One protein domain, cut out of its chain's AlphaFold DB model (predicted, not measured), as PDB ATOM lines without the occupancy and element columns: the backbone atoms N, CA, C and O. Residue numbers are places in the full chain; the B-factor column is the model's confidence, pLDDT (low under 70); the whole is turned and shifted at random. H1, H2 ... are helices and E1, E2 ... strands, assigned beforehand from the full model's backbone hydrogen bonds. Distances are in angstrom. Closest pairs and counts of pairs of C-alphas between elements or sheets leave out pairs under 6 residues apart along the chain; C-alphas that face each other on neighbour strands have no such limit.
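AT A GLANCE: This is residues 126 to 217 of the 975 residues of the protein "TonB-dependent Receptor Plug Domain" of Prevotella ruminicola (UniProt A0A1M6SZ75). A long, narrow ribbon of two antiparallel strands, E1 and E4, runs on through a kink into a smaller hairpin, E2 and E3, whose residues 143 to 148 stick out free at the tip. At the other end is a head of three helices, where H3 packs along E1, H1 and H2 fold back on each other, and short E5 pairs beside the end of E4. The printed part has 92 residues, with five named strands followed by three named helices; one sheet has the order E1, E4, E5 and the other E2, E3, both antiparallel, and the class is mixed. The whole is only just loose, close to extended, with a radius of gyration of the C-alphas of 18.0 A, and the ribbon arm makes the length in spans of 61 by 29 by 16 A.

HOW THE PARTS SIT: Start at E1, residues 129 to 138, and find its antiparallel neighbour E4, residues 153 to 162, at 164 degrees; N 129 and O 162 are 2.9 A apart, N 137 and O 154 also 2.9 A, within hydrogen-bond range. E1 runs on at 46 degrees into E2, residues 141 to 144, which forms a hairpin with E3, residues 147 to 150; look there for N 142 and O 149, 2.8 A apart. E3 runs on into E4 at 45 degrees. E4 and E5, residues 168 to 170, form another hairpin, with N 161 and O 169 2.9 A apart. Next, H1, residues 174 to 180, only grazes the sheet E1, E4, E5. H1 and H2, residues 185 to 194, form a helical hairpin: they touch, closest at the C-alphas of Ala 178 and Lys 185, 4.6 A, at a shallow tilt of 22 degrees, opposite ways. H2 is not on the sheet. H3, residues 204 to 212, is on it, over E1 at a height of 9.3 A, and runs along the strands at 12 degrees to E1 on the local plane; the closest C-alphas of the two are those of Leu 130 and Ala 209, 6.8 A. H2 and H3 only just touch, with 3 pairs of C-alphas within 8 A, the closest being those of Ala 192 and Leu 211, 6.9 A. Every O i to N i+4 pair is within hydrogen-bond range in H3, 5 of 6 in H2 and 1 of 3 in H1, which has 2 of 4 O i to N i+3 pairs within range.

IN THESE COORDINATES: Find C-alpha 129 at (-28.120, -27.993, 34.715); from there E1 runs 30.2 A to C-alpha 138. E2 and E3 are 10.0 A each, E4 29.2 A and E5 7.0 A. H1 is 10.4 A, H2 14.3 A and H3 11.9 A, ending at C-alpha 212, (-31.573, -32.173, 29.745).

THE WHOLE: The C-alphas farthest apart are those of Asp 145 and Glu 183, 62.0 A, while the first and last printed C-alphas, Asn 126 and Gly 217, are 4.0 A apart. The printed part has no cut and no long link. Mean pLDDT of the printed part is 83.4; look for values under 70 at residues 139 to 140, 142, 144 to 153 and 217.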
ATOM      1  N   ASN A 126     -23.151 -34.565  32.492       81.88
ATOM      2  CA  ASN A 126     -22.955 -33.884  31.204       81.88
ATOM      3  C   ASN A 126     -22.669 -32.370  31.294       81.88
ATOM      4  O   ASN A 126     -22.537 -31.717  30.259       81.88
ATOM      5  N   GLY A 127     -22.589 -31.805  32.501       81.75
ATOM      6  CA  GLY A 127     -22.404 -30.372  32.749       81.75
ATOM      7  C   GLY A 127     -23.651 -29.504  32.543       81.75
ATOM      8  O   GLY A 127     -23.593 -28.312  32.822       81.75
ATOM      9  N   VAL A 128     -24.777 -30.061  32.080       88.06
ATOM     10  CA  VAL A 128     -26.003 -29.299  31.799       88.06
ATOM     11  C   VAL A 128     -26.922 -29.308  33.013       88.06
ATOM     12  O   VAL A 128     -27.444 -30.354  33.394       88.06
ATOM     13  N   ARG A 129     -27.173 -28.135  33.599       92.69
ATOM     14  CA  ARG A 129     -28.120 -27.993  34.715       92.69
ATOM     15  C   ARG A 129     -29.477 -27.515  34.230       92.69
ATOM     16  O   ARG A 129     -29.570 -26.789  33.242       92.69
ATOM     17  N   LEU A 130     -30.531 -27.890  34.947       93.56
ATOM     18  CA  LEU A 130     -31.887 -27.414  34.685       93.56
ATOM     19  C   LEU A 130     -32.568 -27.003  35.989       93.56
ATOM     20  O   LEU A 130     -32.678 -27.803  36.917       93.56
ATOM     21  N   TYR A 131     -33.069 -25.775  36.010       94.56
ATOM     22  CA  TYR A 131     -33.757 -25.147  37.132       94.56
ATOM     23  C   TYR A 131     -35.215 -24.854  36.756       94.56
ATOM     24  O   TYR A 131     -35.503 -24.554  35.596       94.56
ATOM     25  N   HIS A 132     -36.131 -24.911  37.724       94.44
ATOM     26  CA  HIS A 132     -37.514 -24.434  37.602       94.44
ATOM     27  C   HIS A 132     -37.820 -23.460  38.741       94.44
ATOM     28  O   HIS A 132     -37.958 -23.870  39.896       94.44
ATOM     29  N   CYS A 133     -37.909 -22.172  38.404       91.50
ATOM     30  CA  CYS A 133     -38.346 -21.123  39.317       91.50
ATOM     31  C   CYS A 133     -39.860 -20.920  39.180       91.50
ATOM     32  O   CYS A 133     -40.400 -20.887  38.068       91.50
ATOM     33  N   GLU A 134     -40.537 -20.786  40.319       90.69
ATOM     34  CA  GLU A 134     -41.974 -20.556  40.414       90.69
ATOM     35  C   GLU A 134     -42.260 -19.589  41.569       90.69
ATOM     36  O   GLU A 134     -41.723 -19.750  42.667       90.69
ATOM     37  N   TRP A 135     -43.109 -18.589  41.331       89.56
ATOM     38  CA  TRP A 135     -43.562 -17.650  42.361       89.56
ATOM     39  C   TRP A 135     -44.999 -17.184  42.111       89.56
ATOM     40  O   TRP A 135     -45.570 -17.416  41.039       89.56
ATOM     41  N   LYS A 136     -45.595 -16.539  43.118       84.44
ATOM     42  CA  LYS A 136     -46.956 -15.993  43.067       84.44
ATOM     43  C   LYS A 136     -46.941 -14.485  43.321       84.44
ATOM     44  O   LYS A 136     -46.414 -14.057  44.338       84.44
ATOM     45  N   ASP A 137     -47.575 -13.722  42.435       76.75
ATOM     46  CA  ASP A 137     -47.812 -12.276  42.568       76.75
ATOM     47  C   ASP A 137     -49.314 -11.998  42.780       76.75
ATOM     48  O   ASP A 137     -50.165 -12.803  42.387       76.75
ATOM     49  N   TYR A 138     -49.666 -10.840  43.349       74.31
ATOM     50  CA  TYR A 138     -51.059 -10.415  43.549       74.31
ATOM     51  C   TYR A 138     -51.338  -9.035  42.943       74.31
ATOM     52  O   TYR A 138     -50.448  -8.191  42.861       74.31
ATOM     53  N   ASN A 139     -52.581  -8.799  42.514       62.75
ATOM     54  CA  ASN A 139     -53.013  -7.513  41.953       62.75
ATOM     55  C   ASN A 139     -54.289  -6.993  42.640       62.75
ATOM     56  O   ASN A 139     -55.354  -6.846  42.034       62.75
ATOM     57  N   GLY A 140     -54.158  -6.740  43.943       60.28
ATOM     58  CA  GLY A 140     -55.151  -6.044  44.756       60.28
ATOM     59  C   GLY A 140     -56.178  -6.925  45.472       60.28
ATOM     60  O   GLY A 140     -56.415  -8.090  45.148       60.28
ATOM     61  N   GLU A 141     -56.810  -6.300  46.460       71.38
ATOM     62  CA  GLU A 141     -57.686  -6.925  47.450       71.38
ATOM     63  C   GLU A 141     -59.139  -6.429  47.327       71.38
ATOM     64  O   GLU A 141     -59.447  -5.442  46.642       71.38
ATOM     65  N   LYS A 142     -60.048  -7.126  48.010       67.56
ATOM     66  CA  LYS A 142     -61.427  -6.715  48.276       67.56
ATOM     67  C   LYS A 142     -61.840  -7.238  49.652       67.56
ATOM     68  O   LYS A 142     -61.863  -8.446  49.860       67.56
ATOM     69  N   VAL A 143     -62.218  -6.347  50.566       70.81
ATOM     70  CA  VAL A 143     -62.785  -6.745  51.864       70.81
ATOM     71  C   VAL A 143     -64.291  -6.991  51.719       70.81
ATOM     72  O   VAL A 143     -64.988  -6.192  51.089       70.81
ATOM     73  N   ILE A 144     -64.791  -8.091  52.284       66.50
ATOM     74  CA  ILE A 144     -66.217  -8.417  52.434       66.50
ATOM     75  C   ILE A 144     -66.389  -9.069  53.812       66.50
ATOM     76  O   ILE A 144     -65.623  -9.964  54.152       66.50
ATOM     77  N   ASP A 145     -67.349  -8.607  54.615       68.94
ATOM     78  CA  ASP A 145     -67.705  -9.177  55.929       68.94
ATOM     79  C   ASP A 145     -66.505  -9.445  56.864       68.94
ATOM     80  O   ASP A 145     -66.392 -10.486  57.510       68.94
ATOM     81  N   GLY A 146     -65.566  -8.492  56.906       62.28
ATOM     82  CA  GLY A 146     -64.343  -8.565  57.716       62.28
ATOM     83  C   GLY A 146     -63.235  -9.465  57.152       62.28
ATOM     84  O   GLY A 146     -62.171  -9.550  57.757       62.28
ATOM     85  N   LYS A 147     -63.448 -10.108  55.998       59.81
ATOM     86  CA  LYS A 147     -62.478 -10.980  55.324       59.81
ATOM     87  C   LYS A 147     -61.919 -10.339  54.062       59.81
ATOM     88  O   LYS A 147     -62.634  -9.680  53.311       59.81
ATOM     89  N   ILE A 148     -60.637 -10.566  53.818       62.50
ATOM     90  CA  ILE A 148     -59.875 -10.096  52.669       62.50
ATOM     91  C   ILE A 148     -59.883 -11.192  51.596       62.50
ATOM     92  O   ILE A 148     -59.437 -12.322  51.813       62.50
ATOM     93  N   TYR A 149     -60.392 -10.838  50.421       62.94
ATOM     94  CA  TYR A 149     -60.414 -11.659  49.217       62.94
ATOM     95  C   TYR A 149     -59.398 -11.071  48.229       62.94
ATOM     96  O   TYR A 149     -59.446  -9.870  47.945       62.94
ATOM     97  N   LEU A 150     -58.501 -11.882  47.664       62.38
ATOM     98  CA  LEU A 150     -57.675 -11.425  46.542       62.38
ATOM     99  C   LEU A 150     -58.517 -11.309  45.266       62.38
ATOM    100  O   LEU A 150     -59.353 -12.166  44.988       62.38
ATOM    101  N   LYS A 151     -58.270 -10.272  44.457       61.38
ATOM    102  CA  LYS A 151     -58.901 -10.139  43.131       61.38
ATOM    103  C   LYS A 151     -58.295 -11.090  42.104       61.38
ATOM    104  O   LYS A 151     -59.030 -11.731  41.362       61.38
ATOM    105  N   THR A 152     -56.963 -11.159  42.071       63.69
ATOM    106  CA  THR A 152     -56.200 -11.989  41.133       63.69
ATOM    107  C   THR A 152     -54.884 -12.413  41.772       63.69
ATOM    108  O   THR A 152     -54.123 -11.560  42.234       63.69
ATOM    109  N   LEU A 153     -54.603 -13.715  41.727       67.44
ATOM    110  CA  LEU A 153     -53.317 -14.322  42.062       67.44
ATOM    111  C   LEU A 153     -52.674 -14.835  40.762       67.44
ATOM    112  O   LEU A 153     -53.246 -15.685  40.079       67.44
ATOM    113  N   LEU A 154     -51.503 -14.316  40.399       75.12
ATOM    114  CA  LEU A 154     -50.759 -14.720  39.205       75.12
ATOM    115  C   LEU A 154     -49.657 -15.699  39.608       75.12
ATOM    116  O   LEU A 154     -48.825 -15.372  40.443       75.12
ATOM    117  N   THR A 155     -49.634 -16.898  39.018       81.31
ATOM    118  CA  THR A 155     -48.523 -17.853  39.196       81.31
ATOM    119  C   THR A 155     -47.595 -17.785  37.991       81.31
ATOM    120  O   THR A 155     -48.013 -18.106  36.874       81.31
ATOM    121  N   ASN A 156     -46.346 -17.395  38.219       87.00
ATOM    122  CA  ASN A 156     -45.325 -17.247  37.188       87.00
ATOM    123  C   ASN A 156     -44.345 -18.427  37.233       87.00
ATOM    124  O   ASN A 156     -43.897 -18.807  38.312       87.00
ATOM    125  N   ASP A 157     -44.005 -18.986  36.064       90.62
ATOM    126  CA  ASP A 157     -43.045 -20.090  35.919       90.62
ATOM    127  C   ASP A 157     -42.040 -19.870  34.773       90.62
ATOM    128  O   ASP A 157     -42.402 -19.503  33.639       90.62
ATOM    129  N   TYR A 158     -40.768 -20.175  35.042       93.38
ATOM    130  CA  TYR A 158     -39.753 -20.365  34.008       93.38
ATOM    131  C   TYR A 158     -38.805 -21.527  34.312       93.38
ATOM    132  O   TYR A 158     -38.596 -21.924  35.456       93.38
ATOM    133  N   TYR A 159     -38.252 -22.084  33.236       93.69
ATOM    134  CA  TYR A 159     -37.285 -23.171  33.275       93.69
ATOM    135  C   TYR A 159     -36.009 -22.665  32.627       93.69
ATOM    136  O   TYR A 159     -36.042 -22.270  31.457       93.69
ATOM    137  N   THR A 160     -34.914 -22.695  33.370       93.94
ATOM    138  CA  THR A 160     -33.626 -22.169  32.924       93.94
ATOM    139  C   THR A 160     -32.628 -23.302  32.843       93.94
ATOM    140  O   THR A 160     -32.389 -24.026  33.811       93.94
ATOM    141  N   LEU A 161     -32.098 -23.489  31.640       92.62
ATOM    142  CA  LEU A 161     -31.057 -24.454  31.341       92.62
ATOM    143  C   LEU A 161     -29.725 -23.710  31.389       92.62
ATOM    144  O   LEU A 161     -29.549 -22.727  30.669       92.62
ATOM    145  N   VAL A 162     -28.813 -24.180  32.236       91.06
ATOM    146  CA  VAL A 162     -27.447 -23.657  32.325       91.06
ATOM    147  C   VAL A 162     -26.519 -24.623  31.603       91.06
ATOM    148  O   VAL A 162     -26.527 -25.828  31.880       91.06
ATOM    149  N   THR A 163     -25.777 -24.112  30.628       88.44
ATOM    150  CA  THR A 163     -24.870 -24.894  29.781       88.44
ATOM    151  C   THR A 163     -23.534 -25.181  30.495       88.44
ATOM    152  O   THR A 163     -23.246 -24.557  31.518       88.44
ATOM    153  N   PRO A 164     -22.697 -26.125  30.011       84.00
ATOM    154  CA  PRO A 164     -21.471 -26.536  30.717       84.00
ATOM    155  C   PRO A 164     -20.394 -25.443  30.841       84.00
ATOM    156  O   PRO A 164     -19.495 -25.551  31.670       84.00
ATOM    157  N   ASP A 165     -20.483 -24.410  30.006       82.62
ATOM    158  CA  ASP A 165     -19.699 -23.172  29.999       82.62
ATOM    159  C   ASP A 165     -20.325 -22.039  30.841       82.62
ATOM    160  O   ASP A 165     -19.681 -21.016  31.066       82.62
ATOM    161  N   GLY A 166     -21.535 -22.242  31.375       82.38
ATOM    162  CA  GLY A 166     -22.181 -21.365  32.353       82.38
ATOM    163  C   GLY A 166     -23.224 -20.389  31.802       82.38
ATOM    164  O   GLY A 166     -23.794 -19.636  32.592       82.38
ATOM    165  N   GLU A 167     -23.520 -20.385  30.498       88.38
ATOM    166  CA  GLU A 167     -24.588 -19.529  29.964       88.38
ATOM    167  C   GLU A 167     -25.977 -20.000  30.419       88.38
ATOM    168  O   GLU A 167     -26.285 -21.194  30.428       88.38
ATOM    169  N   MET A 168     -26.846 -19.044  30.756       91.94
ATOM    170  CA  MET A 168     -28.201 -19.297  31.249       91.94
ATOM    171  C   MET A 168     -29.239 -19.000  30.167       91.94
ATOM    172  O   MET A 168     -29.287 -17.894  29.630       91.94
ATOM    173  N   HIS A 169     -30.091 -19.979  29.854       92.25
ATOM    174  CA  HIS A 169     -31.067 -19.876  28.769       92.25
ATOM    175  C   HIS A 169     -32.450 -20.392  29.185       92.25
ATOM    176  O   HIS A 169     -32.624 -21.574  29.498       92.25
ATOM    177  N   HIS A 170     -33.470 -19.533  29.113       94.00
ATOM    178  CA  HIS A 170     -34.865 -19.944  29.296       94.00
ATOM    179  C   HIS A 170     -35.319 -20.924  28.195       94.00
ATOM    180  O   HIS A 170     -35.232 -20.633  26.998       94.00
ATOM    181  N   VAL A 171     -35.916 -22.052  28.584       92.88
ATOM    182  CA  VAL A 171     -36.414 -23.086  27.661       92.88
ATOM    183  C   VAL A 171     -37.858 -23.472  27.986       92.88
ATOM    184  O   VAL A 171     -38.215 -23.665  29.142       92.88
ATOM    185  N   LYS A 172     -38.736 -23.606  26.978       90.00
ATOM    186  CA  LYS A 172     -40.131 -24.057  27.203       90.00
ATOM    187  C   LYS A 172     -40.535 -25.248  26.328       90.00
ATOM    188  O   LYS A 172     -41.583 -25.850  26.572       90.00
ATOM    189  N   ARG A 173     -39.726 -25.609  25.325       90.62
ATOM    190  CA  ARG A 173     -39.947 -26.694  24.351       90.62
ATOM    191  C   ARG A 173     -38.617 -27.329  23.918       90.62
ATOM    192  O   ARG A 173     -37.578 -26.671  23.911       90.62
ATOM    193  N   ALA A 174     -38.652 -28.563  23.403       86.44
ATOM    194  CA  ALA A 174     -37.477 -29.210  22.791       86.44
ATOM    195  C   ALA A 174     -36.859 -28.439  21.603       86.44
ATOM    196  O   ALA A 174     -35.718 -28.695  21.225       86.44
ATOM    197  N   SER A 175     -37.590 -27.498  20.991       87.38
ATOM    198  CA  SER A 175     -37.049 -26.580  19.980       87.38
ATOM    199  C   SER A 175     -35.996 -25.626  20.526       87.38
ATOM    200  O   SER A 175     -35.172 -25.162  19.744       87.38
ATOM    201  N   ASP A 176     -36.056 -25.327  21.821       91.12
ATOM    202  CA  ASP A 176     -35.328 -24.231  22.449       91.12
ATOM    203  C   ASP A 176     -33.995 -24.773  22.965       91.12
ATOM    204  O   ASP A 176     -32.946 -24.319  22.523       91.12
ATOM    205  N   VAL A 177     -34.043 -25.886  23.710       88.12
ATOM    206  CA  VAL A 177     -32.878 -26.732  24.036       88.12
ATOM    207  C   VAL A 177     -32.080 -27.088  22.768       88.12
ATOM    208  O   VAL A 177     -30.862 -26.953  22.731       88.12
ATOM    209  N   ALA A 178     -32.756 -27.450  21.670       86.00
ATOM    210  CA  ALA A 178     -32.108 -27.759  20.389       86.00
ATOM    211  C   ALA A 178     -31.602 -26.528  19.590       86.00
ATOM    212  O   ALA A 178     -31.206 -26.683  18.430       86.00
ATOM    213  N   LYS A 179     -31.639 -25.309  20.147       87.75
ATOM    214  CA  LYS A 179     -30.846 -24.164  19.654       87.75
ATOM    215  C   LYS A 179     -29.485 -24.102  20.346       87.75
ATOM    216  O   LYS A 179     -28.504 -23.852  19.659       87.75
ATOM    217  N   LEU A 180     -29.458 -24.365  21.655       87.94
ATOM    218  CA  LEU A 180     -28.283 -24.250  22.530       87.94
ATOM    219  C   LEU A 180     -27.190 -25.272  22.189       87.94
ATOM    220  O   LEU A 180     -26.010 -25.007  22.369       87.94
ATOM    221  N   PHE A 181     -27.582 -26.415  21.618       88.62
ATOM    222  CA  PHE A 181     -26.665 -27.462  21.161       88.62
ATOM    223  C   PHE A 181     -26.828 -27.695  19.644       88.62
ATOM    224  O   PHE A 181     -27.532 -28.631  19.242       88.62
ATOM    225  N   PRO A 182     -26.232 -26.850  18.770       82.38
ATOM    226  CA  PRO A 182     -26.398 -26.932  17.315       82.38
ATOM    227  C   PRO A 182     -26.012 -28.289  16.719       82.38
ATOM    228  O   PRO A 182     -26.755 -28.810  15.886       82.38
ATOM    229  N   GLU A 183     -24.920 -28.887  17.199       83.94
ATOM    230  CA  GLU A 183     -24.437 -30.206  16.769       83.94
ATOM    231  C   GLU A 183     -25.462 -31.311  17.075       83.94
ATOM    232  O   GLU A 183     -25.858 -32.090  16.204       83.94
ATOM    233  N   GLN A 184     -25.999 -31.315  18.300       84.38
ATOM    234  CA  GLN A 184     -26.944 -32.334  18.776       84.38
ATOM    235  C   GLN A 184     -28.405 -32.050  18.380       84.38
ATOM    236  O   GLN A 184     -29.309 -32.846  18.648       84.38
ATOM    237  N   LYS A 185     -28.676 -30.948  17.674       83.94
ATOM    238  CA  LYS A 185     -30.011 -30.462  17.265       83.94
ATOM    239  C   LYS A 185     -30.885 -31.498  16.554       83.94
ATOM    240  O   LYS A 185     -32.114 -31.447  16.669       83.94
ATOM    241  N   LYS A 186     -30.280 -32.443  15.820       83.94
ATOM    242  CA  LYS A 186     -30.982 -33.590  15.208       83.94
ATOM    243  C   LYS A 186     -31.262 -34.709  16.223       83.94
ATOM    244  O   LYS A 186     -32.372 -35.242  16.219       83.94
ATOM    245  N   GLN A 187     -30.305 -35.039  17.096       85.44
ATOM    246  CA  GLN A 187     -30.451 -36.045  18.160       85.44
ATOM    247  C   GLN A 187     -31.518 -35.621  19.177       85.44
ATOM    248  O   GLN A 187     -32.492 -36.346  19.347       85.44
ATOM    249  N   ILE A 188     -31.424 -34.414  19.746       86.88
ATOM    250  CA  ILE A 188     -32.358 -33.861  20.749       86.88
ATOM    251  C   ILE A 188     -33.809 -33.897  20.234       86.88
ATOM    252  O   ILE A 188     -34.718 -34.387  20.909       86.88
ATOM    253  N   LYS A 189     -34.043 -33.469  18.984       85.75
ATOM    254  CA  LYS A 189     -35.379 -33.525  18.356       85.75
ATOM    255  C   LYS A 189     -35.857 -34.951  18.058       85.75
ATOM    256  O   LYS A 189     -37.063 -35.201  18.103       85.75
ATOM    257  N   ARG A 190     -34.951 -35.890  17.756       86.94
ATOM    258  CA  ARG A 190     -35.278 -37.316  17.571       86.94
ATOM    259  C   ARG A 190     -35.595 -37.991  18.908       86.94
ATOM    260  O   ARG A 190     -36.558 -38.745  18.968       86.94
ATOM    261  N   PHE A 191     -34.846 -37.682  19.965       89.19
ATOM    262  CA  PHE A 191     -35.051 -38.182  21.323       89.19
ATOM    263  C   PHE A 191     -36.398 -37.720  21.889       89.19
ATOM    264  O   PHE A 191     -37.192 -38.550  22.323       89.19
ATOM    265  N   ALA A 192     -36.715 -36.423  21.786       87.69
ATOM    266  CA  ALA A 192     -38.000 -35.890  22.241       87.69
ATOM    267  C   ALA A 192     -39.204 -36.546  21.538       87.69
ATOM    268  O   ALA A 192     -40.217 -36.818  22.179       87.69
ATOM    269  N   ARG A 193     -39.078 -36.860  20.239       88.00
ATOM    270  CA  ARG A 193     -40.093 -37.616  19.481       88.00
ATOM    271  C   ARG A 193     -40.157 -39.091  19.891       88.00
ATOM    272  O   ARG A 193     -41.252 -39.591  20.102       88.00
ATOM    273  N   LYS A 194     -39.010 -39.775  20.016       89.62
ATOM    274  CA  LYS A 194     -38.928 -41.208  20.371       89.62
ATOM    275  C   LYS A 194     -39.523 -41.496  21.754       89.62
ATOM    276  O   LYS A 194     -40.169 -42.517  21.930       89.62
ATOM    277  N   ASN A 195     -39.307 -40.599  22.714       88.75
ATOM    278  CA  ASN A 195     -39.796 -40.744  24.087       88.75
ATOM    279  C   ASN A 195     -41.143 -40.031  24.329       88.75
ATOM    280  O   ASN A 195     -41.529 -39.845  25.478       88.75
ATOM    281  N   HIS A 196     -41.844 -39.610  23.265       89.81
ATOM    282  CA  HIS A 196     -43.174 -38.982  23.322       89.81
ATOM    283  C   HIS A 196     -43.282 -37.785  24.300       89.81
ATOM    284  O   HIS A 196     -44.313 -37.581  24.941       89.81
ATOM    285  N   LEU A 197     -42.219 -36.977  24.415       90.56
ATOM    286  CA  LEU A 197     -42.127 -35.896  25.405       90.56
ATOM    287  C   LEU A 197     -43.123 -34.758  25.113       90.56
ATOM    288  O   LEU A 197     -43.160 -34.221  24.003       90.56
ATOM    289  N   SER A 198     -43.892 -34.350  26.130       88.06
ATOM    290  CA  SER A 198     -44.947 -33.334  26.019       88.06
ATOM    291  C   SER A 198     -44.598 -32.055  26.782       88.06
ATOM    292  O   SER A 198     -44.407 -32.055  27.994       88.06
ATOM    293  N   PHE A 199     -44.570 -30.929  26.069       89.50
ATOM    294  CA  PHE A 199     -44.178 -29.617  26.610       89.50
ATOM    295  C   PHE A 199     -45.383 -28.733  27.017       89.50
ATOM    296  O   PHE A 199     -45.251 -27.522  27.245       89.50
ATOM    297  N   MET A 200     -46.569 -29.349  27.132       88.00
ATOM    298  CA  MET A 200     -47.750 -28.778  27.798       88.00
ATOM    299  C   MET A 200     -47.465 -28.564  29.293       88.00
ATOM    300  O   MET A 200     -46.647 -29.287  29.856       88.00
ATOM    301  N   LYS A 201     -48.111 -27.587  29.956       81.00
ATOM    302  CA  LYS A 201     -47.724 -27.178  31.329       81.00
ATOM    303  C   LYS A 201     -47.728 -28.349  32.332       81.00
ATOM    304  O   LYS A 201     -46.792 -28.450  33.109       81.00
ATOM    305  N   SER A 202     -48.675 -29.285  32.222       82.81
ATOM    306  CA  SER A 202     -48.782 -30.499  33.056       82.81
ATOM    307  C   SER A 202     -47.636 -31.516  32.922       82.81
ATOM    308  O   SER A 202     -47.512 -32.405  33.760       82.81
ATOM    309  N   HIS A 203     -46.822 -31.443  31.862       86.56
ATOM    310  CA  HIS A 203     -45.775 -32.436  31.564       86.56
ATOM    311  C   HIS A 203     -44.419 -31.809  31.206       86.56
ATOM    312  O   HIS A 203     -43.444 -32.536  30.984       86.56
ATOM    313  N   ARG A 204     -44.343 -30.472  31.153       91.12
ATOM    314  CA  ARG A 204     -43.165 -29.714  30.715       91.12
ATOM    315  C   ARG A 204     -41.952 -29.986  31.588       91.12
ATOM    316  O   ARG A 204     -40.894 -30.238  31.029       91.12
ATOM    317  N   GLU A 205     -42.113 -29.963  32.908       89.12
ATOM    318  CA  GLU A 205     -41.033 -30.177  33.873       89.12
ATOM    319  C   GLU A 205     -40.319 -31.511  33.629       89.12
ATOM    320  O   GLU A 205     -39.164 -31.536  33.203       89.12
ATOM    321  N   ARG A 206     -41.053 -32.622  33.772       88.19
ATOM    322  CA  ARG A 206     -40.553 -33.975  33.503       88.19
ATOM    323  C   ARG A 206     -39.980 -34.101  32.089       88.19
ATOM    324  O   ARG A 206     -38.948 -34.742  31.910       88.19
ATOM    325  N   SER A 207     -40.608 -33.481  31.087       90.31
ATOM    326  CA  SER A 207     -40.138 -33.533  29.695       90.31
ATOM    327  C   SER A 207     -38.850 -32.742  29.453       90.31
ATOM    328  O   SER A 207     -38.020 -33.187  28.667       90.31
ATOM    329  N   LEU A 208     -38.650 -31.600  30.114       90.62
ATOM    330  CA  LEU A 208     -37.406 -30.830  30.043       90.62
ATOM    331  C   LEU A 208     -36.293 -31.512  30.844       90.62
ATOM    332  O   LEU A 208     -35.195 -31.634  30.314       90.62
ATOM    333  N   ALA A 209     -36.573 -32.039  32.041       88.00
ATOM    334  CA  ALA A 209     -35.603 -32.796  32.838       88.00
ATOM    335  C   ALA A 209     -35.104 -34.049  32.091       88.00
ATOM    336  O   ALA A 209     -33.901 -34.241  31.918       88.00
ATOM    337  N   THR A 210     -36.031 -34.839  31.531       87.81
ATOM    338  CA  THR A 210     -35.708 -36.015  30.696       87.81
ATOM    339  C   THR A 210     -34.907 -35.635  29.444       87.81
ATOM    340  O   THR A 210     -34.104 -36.430  28.964       87.81
ATOM    341  N   LEU A 211     -35.110 -34.429  28.896       88.25
ATOM    342  CA  LEU A 211     -34.365 -33.944  27.733       88.25
ATOM    343  C   LEU A 211     -32.975 -33.403  28.115       88.25
ATOM    344  O   LEU A 211     -32.019 -33.668  27.392       88.25
ATOM    345  N   ALA A 212     -32.844 -32.701  29.243       86.38
ATOM    346  CA  ALA A 212     -31.573 -32.173  29.745       86.38
ATOM    347  C   ALA A 212     -30.587 -33.304  30.081       86.38
ATOM    348  O   ALA A 212     -29.447 -33.291  29.618       86.38
ATOM    349  N   GLY A 213     -31.061 -34.354  30.761       82.25
ATOM    350  CA  GLY A 213     -30.281 -35.571  31.019       82.25
ATOM    351  C   GLY A 213     -29.977 -36.427  29.778       82.25
ATOM    352  O   GLY A 213     -29.287 -37.433  29.900       82.25
ATOM    353  N   SER A 214     -30.480 -36.058  28.590       81.88
ATOM    354  CA  SER A 214     -30.211 -36.755  27.316       81.88
ATOM    355  C   SER A 214     -29.161 -36.075  26.429       81.88
ATOM    356  O   SER A 214     -28.875 -36.568  25.339       81.88
ATOM    357  N   ILE A 215     -28.613 -34.938  26.869       84.31
ATOM    358  CA  ILE A 215     -27.566 -34.197  26.155       84.31
ATOM    359  C   ILE A 215     -26.214 -34.861  26.437       84.31
ATOM    360  O   ILE A 215     -25.870 -35.103  27.595       84.31
ATOM    361  N   GLU A 216     -25.439 -35.141  25.391       74.19
ATOM    362  CA  GLU A 216     -24.105 -35.738  25.515       74.19
ATOM    363  C   GLU A 216     -23.085 -34.646  25.890       74.19
ATOM    364  O   GLU A 216     -22.875 -33.699  25.130       74.19
ATOM    365  N   GLY A 217     -22.456 -34.755  27.062       59.00
ATOM    366  CA  GLY A 217     -21.437 -33.814  27.546       59.00
ATOM    367  C   GLY A 217     -20.022 -34.398  27.518       59.00
ATOM    368  O   GLY A 217     -19.839 -35.614  27.485       59.00
TER     369      GLY A 217